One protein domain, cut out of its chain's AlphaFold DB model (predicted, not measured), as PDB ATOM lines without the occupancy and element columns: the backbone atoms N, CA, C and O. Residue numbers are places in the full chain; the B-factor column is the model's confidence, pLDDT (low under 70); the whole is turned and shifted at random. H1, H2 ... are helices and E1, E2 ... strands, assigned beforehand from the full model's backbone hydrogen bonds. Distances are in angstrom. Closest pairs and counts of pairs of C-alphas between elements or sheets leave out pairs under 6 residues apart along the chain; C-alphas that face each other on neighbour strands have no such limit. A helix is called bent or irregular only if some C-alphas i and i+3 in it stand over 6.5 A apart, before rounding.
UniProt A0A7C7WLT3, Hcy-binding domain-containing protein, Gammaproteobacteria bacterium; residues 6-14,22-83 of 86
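Overview. This is residues 6 to 14 and 22 to 83 of the 86 residues of the protein "Hcy-binding domain-containing protein" of Gammaproteobacteria bacterium (UniProt A0A7C7WLT3). Two short parallel strands, E1 and E2, lie side by side as a small ribbon with three helices round it: H2 behind one face, H1 beyond the E1 side and H3 beyond the E2 side, while the other face is bare. A long loop of residues 28 to 44 reaches away from this body toward one end of the longest axis and comes back to H2. The printed part has 71 residues with three named helices and two named strands, in the order H1, E1, H2, E2, H3, and the class is mostly helix. The sheet has the order E1, E2 and is parallel. The whole is compact, with a radius of gyration of the C-alphas of 12.6 A, and its outline is flat, spanning 38 by 29 by 15 A.

Arrangement. The printed part begins with H1, residues 6 to 14. The strand E1, residues 24 to 27, comes nearest to it at the C-alphas of Ile 8 and Ala 27, the closest of the two elements, 7.3 A apart. H2, residues 45 to 57, is close to H1 but not clearly touching, with the closest C-alphas, those of Glu 9 and Trp 55, 7.4 A apart. H1 and H2 run the same way at a shallow tilt of 8 degrees, though the line of H1 is a rough one. E1 and H2 are near each other, with 8 pairs of C-alphas within 10 A. The strand E2, residues 62 to 65, is the parallel neighbour of E1, at 16 degrees between their N-to-C directions. C-alphas 24 and 62 face each other at 4.4 A; N 25 and O 62, and likewise N 64 and O 25, are within hydrogen-bond range at 2.9 A. E1, H2 and E2 form a strand-helix-strand unit, two parallel neighbour strands with a helix between them in the chain, and its crossover is right-handed. The closest C-alphas of H2 and E2 are those of Ala 52 and Ile 63, 6.9 A apart. H3, residues 71 to 81, touches H2, with the closest C-alphas, those of Pro 45 and His 73, 4.1 A apart. The two run the same way at a steep tilt of 44 degrees. The closest C-alphas of E2 and H3, those of Gly 64 and Ile 74, are 7.4 A apart. H1 is apart from E2 and from H3, and E1 is apart from H3. In H2 and H3 every O i to N i+4 pair is within hydrogen-bond range; in H1 it is 4 of 5.

Along the chain. H1, Glu 6 to Ile 14, begins with C-alpha 6 at (129.038, 41.589, 21.728) and measures 14.7 A. It is irregular: C-alphas 6 and 9 are 7.1 A apart. E1, Gly 24 to Ala 27, measures 9.8 A. In the stretch after it, residues 32 to 33 pair with residues 36 to 37, antiparallel. H2, Pro 45 to Lys 57, is the longest helix, 18.3 A from C-alpha 45 at (137.226, 33.558, 31.073) to C-alpha 57. E2, Ile 62 to Gly 65, measures 10.3 A. H3, Thr 71 to Leu 81, measures 15.1 A and ends with C-alpha 81 at (140.658, 44.161, 36.717).

Size, cuts and confidence. The two C-alphas farthest apart are those of Thr 35 and Ala 83, at 39.5 A. Residues 15 to 21 are cut out and not printed, and C-alphas 14 and 22 are 14.5 A apart across this cut, which lies in the link from H1 to E1. The link from E1 to H2 is long, with 17 residues, and those from H2 to E2 and from E2 to H3 are tight. The mean pLDDT of the printed part is 86.0, and residues 30 to 41 are under 70.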
ATOM      1  N   GLU A   6     128.667  40.810  22.913       90.50
ATOM      2  CA  GLU A   6     129.038  41.589  21.728       90.50
ATOM      3  C   GLU A   6     128.220  42.877  21.552       90.50
ATOM      4  O   GLU A   6     128.693  43.823  20.926       90.50
ATOM      5  N   TYR A   7     127.013  42.952  22.121       93.69
ATOM      6  CA  TYR A   7     126.135  44.119  21.969       93.69
ATOM      7  C   TYR A   7     126.296  45.155  23.082       93.69
ATOM      8  O   TYR A   7     125.758  46.258  22.977       93.69
ATOM      9  N   ILE A   8     127.040  44.837  24.145       94.75
ATOM     10  CA  ILE A   8     127.159  45.718  25.311       94.75
ATOM     11  C   ILE A   8     127.733  47.084  24.939       94.75
ATOM     12  O   ILE A   8     127.229  48.094  25.421       94.75
ATOM     13  N   GLU A   9     128.739  47.151  24.068       94.56
ATOM     14  CA  GLU A   9     129.361  48.430  23.708       94.56
ATOM     15  C   GLU A   9     128.377  49.379  23.018       94.56
ATOM     16  O   GLU A   9     128.274  50.544  23.394       94.56
ATOM     17  N   GLN A  10     127.569  48.862  22.093       95.50
ATOM     18  CA  GLN A  10     126.529  49.642  21.418       95.50
ATOM     19  C   GLN A  10     125.442  50.090  22.404       95.50
ATOM     20  O   GLN A  10     124.935  51.209  22.320       95.50
ATOM     21  N   CYS A  11     125.091  49.242  23.377       95.25
ATOM     22  CA  CYS A  11     124.173  49.626  24.445       95.25
ATOM     23  C   CYS A  11     124.752  50.741  25.325       95.25
ATOM     24  O   CYS A  11     124.016  51.650  25.710       95.25
ATOM     25  N   LEU A  12     126.048  50.689  25.638       96.12
ATOM     26  CA  LEU A  12     126.723  51.725  26.415       96.12
ATOM     27  C   LEU A  12     126.776  53.054  25.654       96.12
ATOM     28  O   LEU A  12     126.604  54.088  26.291       96.12
ATOM     29  N   ASP A  13     126.945  53.047  24.327       96.44
ATOM     30  CA  ASP A  13     126.930  54.276  23.511       96.44
ATOM     31  C   ASP A  13     125.615  55.042  23.671       96.44
ATOM     32  O   ASP A  13     125.614  56.252  23.889       96.44
ATOM     33  N   ILE A  14     124.498  54.316  23.612       96.38
ATOM     34  CA  ILE A  14     123.155  54.886  23.759       96.38
ATOM     35  C   ILE A  14     122.898  55.282  25.214       96.38
ATOM     36  O   ILE A  14     122.400  56.367  25.491       96.38
ATOM     37  N   PRO A  22     125.712  55.747  37.935       96.00
ATOM     38  CA  PRO A  22     126.399  54.461  37.883       96.00
ATOM     39  C   PRO A  22     125.791  53.527  36.832       96.00
ATOM     40  O   PRO A  22     124.569  53.490  36.655       96.00
ATOM     41  N   ILE A  23     126.647  52.752  36.163       96.62
ATOM     42  CA  ILE A  23     126.256  51.767  35.148       96.62
ATOM     43  C   ILE A  23     126.728  50.384  35.589       96.62
ATOM     44  O   ILE A  23     127.862  50.222  36.049       96.62
ATOM     45  N   GLY A  24     125.849  49.394  35.428       94.94
ATOM     46  CA  GLY A  24     126.158  47.984  35.626       94.94
ATOM     47  C   GLY A  24     125.950  47.177  34.348       94.94
ATOM     48  O   GLY A  24     125.008  47.437  33.600       94.94
ATOM     49  N   VAL A  25     126.805  46.184  34.115       94.88
ATOM     50  CA  VAL A  25     126.697  45.239  32.994       94.88
ATOM     51  C   VAL A  25     126.516  43.817  33.529       94.88
ATOM     52  O   VAL A  25     127.266  43.382  34.402       94.88
ATOM     53  N   TYR A  26     125.527  43.095  32.985       92.12
ATOM     54  CA  TYR A  26     125.248  41.680  33.273       92.12
ATOM     55  C   TYR A  26     125.101  40.867  31.965       92.12
ATOM     56  O   TYR A  26     124.031  40.381  31.605       92.12
ATOM     57  N   ALA A  27     126.175  40.760  31.180       90.94
ATOM     58  CA  ALA A  27     126.124  40.089  29.875       90.94
ATOM     59  C   ALA A  27     126.011  38.558  29.999       90.94
ATOM     60  O   ALA A  27     126.495  37.976  30.974       90.94
ATOM     61  N   HIS A  28     125.421  37.897  29.000       87.06
ATOM     62  CA  HIS A  28     125.524  36.440  28.839       87.06
ATOM     63  C   HIS A  28     126.468  36.079  27.695       87.06
ATOM     64  O   HIS A  28     126.778  36.902  26.834       87.06
ATOM     65  N   SER A  29     126.904  34.826  27.704       78.19
ATOM     66  CA  SER A  29     127.559  34.193  26.574       78.19
ATOM     67  C   SER A  29     127.092  32.752  26.492       78.19
ATOM     68  O   SER A  29     127.447  31.918  27.322       78.19
ATOM     69  N   GLY A  30     126.257  32.463  25.506       66.25
ATOM     70  CA  GLY A  30     125.819  31.104  25.243       66.25
ATOM     71  C   GLY A  30     125.188  31.019  23.870       66.25
ATOM     72  O   GLY A  30     124.390  31.874  23.509       66.25
ATOM     73  N   THR A  31     125.525  29.972  23.129       55.53
ATOM     74  CA  THR A  31     124.880  29.664  21.853       55.53
ATOM     75  C   THR A  31     123.982  28.448  22.044       55.53
ATOM     76  O   THR A  31     124.396  27.439  22.609       55.53
ATOM     77  N   VAL A  32     122.735  28.533  21.578       53.19
ATOM     78  CA  VAL A  32     121.861  27.360  21.462       53.19
ATOM     79  C   VAL A  32     122.164  26.692  20.125       53.19
ATOM     80  O   VAL A  32     121.822  27.234  19.075       53.19
ATOM     81  N   ILE A  33     122.790  25.514  20.141       52.47
ATOM     82  CA  ILE A  33     122.930  24.692  18.934       52.47
ATOM     83  C   ILE A  33     121.752  23.705  18.891       52.47
ATOM     84  O   ILE A  33     121.777  22.644  19.510       52.47
ATOM     85  N   GLY A  34     120.695  24.053  18.152       63.16
ATOM     86  CA  GLY A  34     119.513  23.196  17.984       63.16
ATOM     87  C   GLY A  34     118.555  23.238  19.184       63.16
ATOM     88  O   GLY A  34     118.003  24.291  19.483       63.16
ATOM     89  N   THR A  35     118.305  22.095  19.837       49.16
ATOM     90  CA  THR A  35     117.451  21.984  21.045       49.16
ATOM     91  C   THR A  35     118.237  21.705  22.327       49.16
ATOM     92  O   THR A  35     117.634  21.598  23.394       49.16
ATOM     93  N   GLU A  36     119.560  21.567  22.243       44.41
ATOM     94  CA  GLU A  36     120.417  21.302  23.397       44.41
ATOM     95  C   GLU A  36     121.241  22.537  23.765       44.41
ATOM     96  O   GLU A  36     121.822  23.214  22.917       44.41
ATOM     97  N   TRP A  37     121.292  22.819  25.066       50.88
ATOM     98  CA  TRP A  37     122.245  23.766  25.630       50.88
ATOM     99  C   TRP A  37     123.615  23.096  25.666       50.88
ATOM    100  O   TRP A  37     123.820  22.152  26.430       50.88
ATOM    101  N   THR A  38     124.552  23.567  24.847       50.66
ATOM    102  CA  THR A  38     125.928  23.063  24.848       50.66
ATOM    103  C   THR A  38     126.846  24.071  25.541       50.66
ATOM    104  O   THR A  38     126.781  25.274  25.308       50.66
ATOM    105  N   PHE A  39     127.723  23.580  26.420       52.91
ATOM    106  CA  PHE A  39     128.719  24.404  27.121       52.91
ATOM    107  C   PHE A  39     130.014  24.603  26.305       52.91
ATOM    108  O   PHE A  39     130.961  25.203  26.800       52.91
ATOM    109  N   ASN A  40     130.062  24.104  25.064       50.12
ATOM    110  CA  ASN A  40     131.249  24.163  24.203       50.12
ATOM    111  C   ASN A  40     131.479  25.542  23.552       50.12
ATOM    112  O   ASN A  40     132.611  25.830  23.187       50.12
ATOM    113  N   ASP A  41     130.444  26.385  23.446       60.22
ATOM    114  CA  ASP A  41     130.509  27.738  22.854       60.22
ATOM    115  C   ASP A  41     130.352  28.854  23.901       60.22
ATOM    116  O   ASP A  41     129.968  29.987  23.603       60.22
ATOM    117  N   VAL A  42     130.634  28.537  25.163       72.38
ATOM    118  CA  VAL A  42     130.725  29.544  26.219       72.38
ATOM    119  C   VAL A  42     132.031  30.316  26.032       72.38
ATOM    120  O   VAL A  42     133.100  29.718  25.911       72.38
ATOM    121  N   ILE A  43     131.956  31.650  26.015       86.00
ATOM    122  CA  ILE A  43     133.135  32.525  25.975       86.00
ATOM    123  C   ILE A  43     134.155  32.098  27.032       86.00
ATOM    124  O   ILE A  43     133.785  31.764  28.155       86.00
ATOM    125  N   SER A  44     135.447  32.126  26.709       90.19
ATOM    126  CA  SER A  44     136.460  31.808  27.715       90.19
ATOM    127  C   SER A  44     136.522  32.897  28.803       90.19
ATOM    128  O   SER A  44     136.189  34.059  28.525       90.19
ATOM    129  N   PRO A  45     136.967  32.567  30.029       92.81
ATOM    130  CA  PRO A  45     137.226  33.558  31.073       92.81
ATOM    131  C   PRO A  45     138.074  34.736  30.584       92.81
ATOM    132  O   PRO A  45     137.735  35.887  30.850       92.81
ATOM    133  N   GLU A  46     139.134  34.471  29.819       93.50
ATOM    134  CA  GLU A  46     140.061  35.485  29.305       93.50
ATOM    135  C   GLU A  46     139.363  36.437  28.344       93.50
ATOM    136  O   GLU A  46     139.492  37.655  28.470       93.50
ATOM    137  N   LYS A  47     138.583  35.897  27.401       92.12
ATOM    138  CA  LYS A  47     137.876  36.718  26.417       92.12
ATOM    139  C   LYS A  47     136.776  37.547  27.084       92.12
ATOM    140  O   LYS A  47     136.614  38.715  26.751       92.12
ATOM    141  N   TYR A  48     136.063  36.996  28.068       93.81
ATOM    142  CA  TYR A  48     135.093  37.775  28.845       93.81
ATOM    143  C   TYR A  48     135.768  38.877  29.668       93.81
ATOM    144  O   TYR A  48     135.279  40.003  29.712       93.81
ATOM    145  N   CYS A  49     136.921  38.582  30.273       94.81
ATOM    146  CA  CYS A  49     137.717  39.560  31.007       94.81
ATOM    147  C   CYS A  49     138.198  40.710  30.104       94.81
ATOM    148  O   CYS A  49     138.237  41.856  30.546       94.81
ATOM    149  N   GLN A  50     138.520  40.436  28.836       95.06
ATOM    150  CA  GLN A  50     138.855  41.477  27.856       95.06
ATOM    151  C   GLN A  50     137.671  42.420  27.610       95.06
ATOM    152  O   GLN A  50     137.838  43.631  27.732       95.06
ATOM    153  N   TYR A  51     136.470  41.886  27.359       95.50
ATOM    154  CA  TYR A  51     135.262  42.713  27.242       95.50
ATOM    155  C   TYR A  51     135.002  43.529  28.512       95.50
ATOM    156  O   TYR A  51     134.777  44.736  28.442       95.50
ATOM    157  N   ALA A  52     135.096  42.893  29.682       95.44
ATOM    158  CA  ALA A  52     134.930  43.568  30.963       95.44
ATOM    159  C   ALA A  52     135.940  44.709  31.169       95.44
ATOM    160  O   ALA A  52     135.577  45.746  31.723       95.44
ATOM    161  N   SER A  53     137.178  44.559  30.686       95.81
ATOM    162  CA  SER A  53     138.185  45.625  30.729       95.81
ATOM    163  C   SER A  53     137.754  46.838  29.909       95.81
ATOM    164  O   SER A  53     137.842  47.968  30.393       95.81
ATOM    165  N   GLU A  54     137.227  46.628  28.701       96.56
ATOM    166  CA  GLU A  54     136.718  47.725  27.872       96.56
ATOM    167  C   GLU A  54     135.512  48.410  28.525       96.56
ATOM    168  O   GLU A  54     135.439  49.638  28.576       96.56
ATOM    169  N   TRP A  55     134.603  47.647  29.135       96.38
ATOM    170  CA  TRP A  55     133.476  48.219  29.877       96.38
ATOM    171  C   TRP A  55     133.935  49.038  31.090       96.38
ATOM    172  O   TRP A  55     133.423  50.134  31.328       96.38
ATOM    173  N   GLN A  56     134.931  48.554  31.837       95.06
ATOM    174  CA  GLN A  56     135.513  49.274  32.971       95.06
ATOM    175  C   GLN A  56     136.140  50.603  32.523       95.06
ATOM    176  O   GLN A  56     135.893  51.635  33.147       95.06
ATOM    177  N   LYS A  57     136.877  50.616  31.402       95.12
ATOM    178  CA  LYS A  57     137.437  51.850  30.810       95.12
ATOM    179  C   LYS A  57     136.357  52.861  30.430       95.12
ATOM    180  O   LYS A  57     136.607  54.063  30.459       95.12
ATOM    181  N   ARG A  58     135.148  52.391  30.118       95.38
ATOM    182  CA  ARG A  58     133.971  53.228  29.853       95.38
ATOM    183  C   ARG A  58     133.244  53.702  31.115       95.38
ATOM    184  O   ARG A  58     132.199  54.331  30.997       95.38
ATOM    185  N   GLY A  59     133.762  53.426  32.311       94.12
ATOM    186  CA  GLY A  59     133.173  53.876  33.575       94.12
ATOM    187  C   GLY A  59     132.068  52.970  34.120       94.12
ATOM    188  O   GLY A  59     131.354  53.365  35.045       94.12
ATOM    189  N   VAL A  60     131.915  51.751  33.588       95.62
ATOM    190  CA  VAL A  60     131.032  50.747  34.195       95.62
ATOM    191  C   VAL A  60     131.548  50.416  35.595       95.62
ATOM    192  O   VAL A  60     132.709  50.058  35.780       95.62
ATOM    193  N   SER A  61     130.675  50.561  36.589       92.31
ATOM    194  CA  SER A  61     131.027  50.449  38.010       92.31
ATOM    195  C   SER A  61     130.764  49.056  38.579       92.31
ATOM    196  O   SER A  61     131.334  48.689  39.601       92.31
ATOM    197  N   ILE A  62     129.873  48.293  37.943       94.31
ATOM    198  CA  ILE A  62     129.476  46.953  38.379       94.31
ATOM    199  C   ILE A  62     129.513  46.032  37.163       94.31
ATOM    200  O   ILE A  62     128.824  46.284  36.176       94.31
ATOM    201  N   ILE A  63     130.291  44.957  37.233       94.88
ATOM    202  CA  ILE A  63     130.362  43.956  36.167       94.88
ATOM    203  C   ILE A  63     130.047  42.592  36.769       94.88
ATOM    204  O   ILE A  63     130.675  42.162  37.733       94.88
ATOM    205  N   GLY A  64     129.053  41.926  36.198       93.00
ATOM    206  CA  GLY A  64     128.664  40.568  36.544       93.00
ATOM    207  C   GLY A  64     128.280  39.788  35.296       93.00
ATOM    208  O   GLY A  64     128.321  40.306  34.184       93.00
ATOM    209  N   GLY A  65     127.880  38.539  35.495       91.56
ATOM    210  CA  GLY A  65     127.552  37.621  34.417       91.56
ATOM    211  C   GLY A  65     126.154  37.036  34.541       91.56
ATOM    212  O   GLY A  65     125.634  36.873  35.644       91.56
ATOM    213  N   CYS A  66     125.551  36.723  33.398       87.81
ATOM    214  CA  CYS A  66     124.297  35.986  33.304       87.81
ATOM    215  C   CYS A  66     124.570  34.553  32.801       87.81
ATOM    216  O   CYS A  66     125.499  33.900  33.269       87.81
ATOM    217  N   CYS A  67     123.775  34.035  31.862       85.94
ATOM    218  CA  CYS A  67     123.926  32.677  31.339       85.94
ATOM    219  C   CYS A  67     125.312  32.448  30.707       85.94
ATOM    220  O   CYS A  67     125.808  33.286  29.955       85.94
ATOM    221  N   GLY A  68     125.927  31.305  31.018       85.12
ATOM    222  CA  GLY A  68     127.243  30.907  30.511       85.12
ATOM    223  C   GLY A  68     128.437  31.645  31.126       85.12
ATOM    224  O   GLY A  68     129.575  31.254  30.894       85.12
ATOM    225  N   VAL A  69     128.225  32.642  31.983       89.81
ATOM    226  CA  VAL A  69     129.310  33.233  32.773       89.81
ATOM    227  C   VAL A  69     129.390  32.500  34.110       89.81
ATOM    228  O   VAL A  69     128.423  32.463  34.869       89.81
ATOM    229  N   HIS A  70     130.539  31.896  34.391       91.06
ATOM    230  CA  HIS A  70     130.762  31.019  35.539       91.06
ATOM    231  C   HIS A  70     131.766  31.623  36.527       91.06
ATOM    232  O   HIS A  70     132.289  32.724  36.339       91.06
ATOM    233  N   THR A  71     132.043  30.891  37.606       94.00
ATOM    234  CA  THR A  71     132.988  31.307  38.650       94.00
ATOM    235  C   THR A  71     134.375  31.609  38.103       94.00
ATOM    236  O   THR A  71     135.003  32.547  38.579       94.00
ATOM    237  N   ASP A  72     134.827  30.879  37.083       94.31
ATOM    238  CA  ASP A  72     136.154  31.070  36.491       94.31
ATOM    239  C   ASP A  72     136.267  32.430  35.790       94.31
ATOM    240  O   ASP A  72     137.271  33.127  35.943       94.31
ATOM    241  N   HIS A  73     135.203  32.869  35.107       94.50
ATOM    242  CA  HIS A  73     135.112  34.212  34.523       94.50
ATOM    243  C   HIS A  73     135.196  35.290  35.599       94.50
ATOM    244  O   HIS A  73     135.972  36.235  35.467       94.50
ATOM    245  N   ILE A  74     134.416  35.140  36.676       94.94
ATOM    246  CA  ILE A  74     134.388  36.109  37.778       94.94
ATOM    247  C   ILE A  74     135.731  36.146  38.510       94.94
ATOM    248  O   ILE A  74     136.213  37.227  38.841       94.94
ATOM    249  N   HIS A  75     136.361  34.992  38.732       95.12
ATOM    250  CA  HIS A  75     137.654  34.900  39.401       95.12
ATOM    251  C   HIS A  75     138.751  35.594  38.593       95.12
ATOM    252  O   HIS A  75     139.470  36.432  39.142       95.12
ATOM    253  N   LEU A  76     138.850  35.300  37.292       95.00
ATOM    254  CA  LEU A  76     139.842  35.940  36.434       95.00
ATOM    255  C   LEU A  76     139.602  37.449  36.346       95.00
ATOM    256  O   LEU A  76     140.528  38.226  36.548       95.00
ATOM    257  N   MET A  77     138.355  37.871  36.138       94.19
ATOM    258  CA  MET A  77     137.998  39.288  36.094       94.19
ATOM    259  C   MET A  77     138.346  40.010  37.403       94.19
ATOM    260  O   MET A  77     138.925  41.094  37.376       94.19
ATOM    261  N   SER A  78     138.043  39.402  38.553       93.81
ATOM    262  CA  SER A  78     138.401  39.955  39.861       93.81
ATOM    263  C   SER A  78     139.911  40.101  40.020       93.81
ATOM    264  O   SER A  78     140.362  41.097  40.579       93.81
ATOM    265  N   LYS A  79     140.683  39.119  39.551       94.44
ATOM    266  CA  LYS A  79     142.143  39.114  39.645       94.44
ATOM    267  C   LYS A  79     142.785  40.159  38.730       94.44
ATOM    268  O   LYS A  79     143.691  40.854  39.168       94.44
ATOM    269  N   GLU A  80     142.334  40.263  37.484       93.94
ATOM    270  CA  GLU A  80     142.996  41.087  36.464       93.94
ATOM    271  C   GLU A  80     142.514  42.547  36.459       93.94
ATOM    272  O   GLU A  80     143.285  43.440  36.118       93.94
ATOM    273  N   LEU A  81     141.254  42.817  36.833       91.12
ATOM    274  CA  LEU A  81     140.658  44.161  36.717       91.12
ATOM    275  C   LEU A  81     140.376  44.855  38.052       91.12
ATOM    276  O   LEU A  81     140.238  46.078  38.079       91.12
ATOM    277  N   PHE A  82     140.226  44.096  39.139       83.50
ATOM    278  CA  PHE A  82     139.759  44.625  40.427       83.50
ATOM    279  C   PHE A  82     140.696  44.319  41.602       83.50
ATOM    280  O   PHE A  82     140.421  44.747  42.725       83.50
ATOM    281  N   ALA A  83     141.809  43.619  41.370       79.56
ATOM    282  CA  ALA A  83     142.839  43.467  42.387       79.56
ATOM    283  C   ALA A  83     143.485  44.833  42.660       79.56
ATOM    284  O   ALA A  83     143.873  45.554  41.740       79.56
TER     285      ALA A  83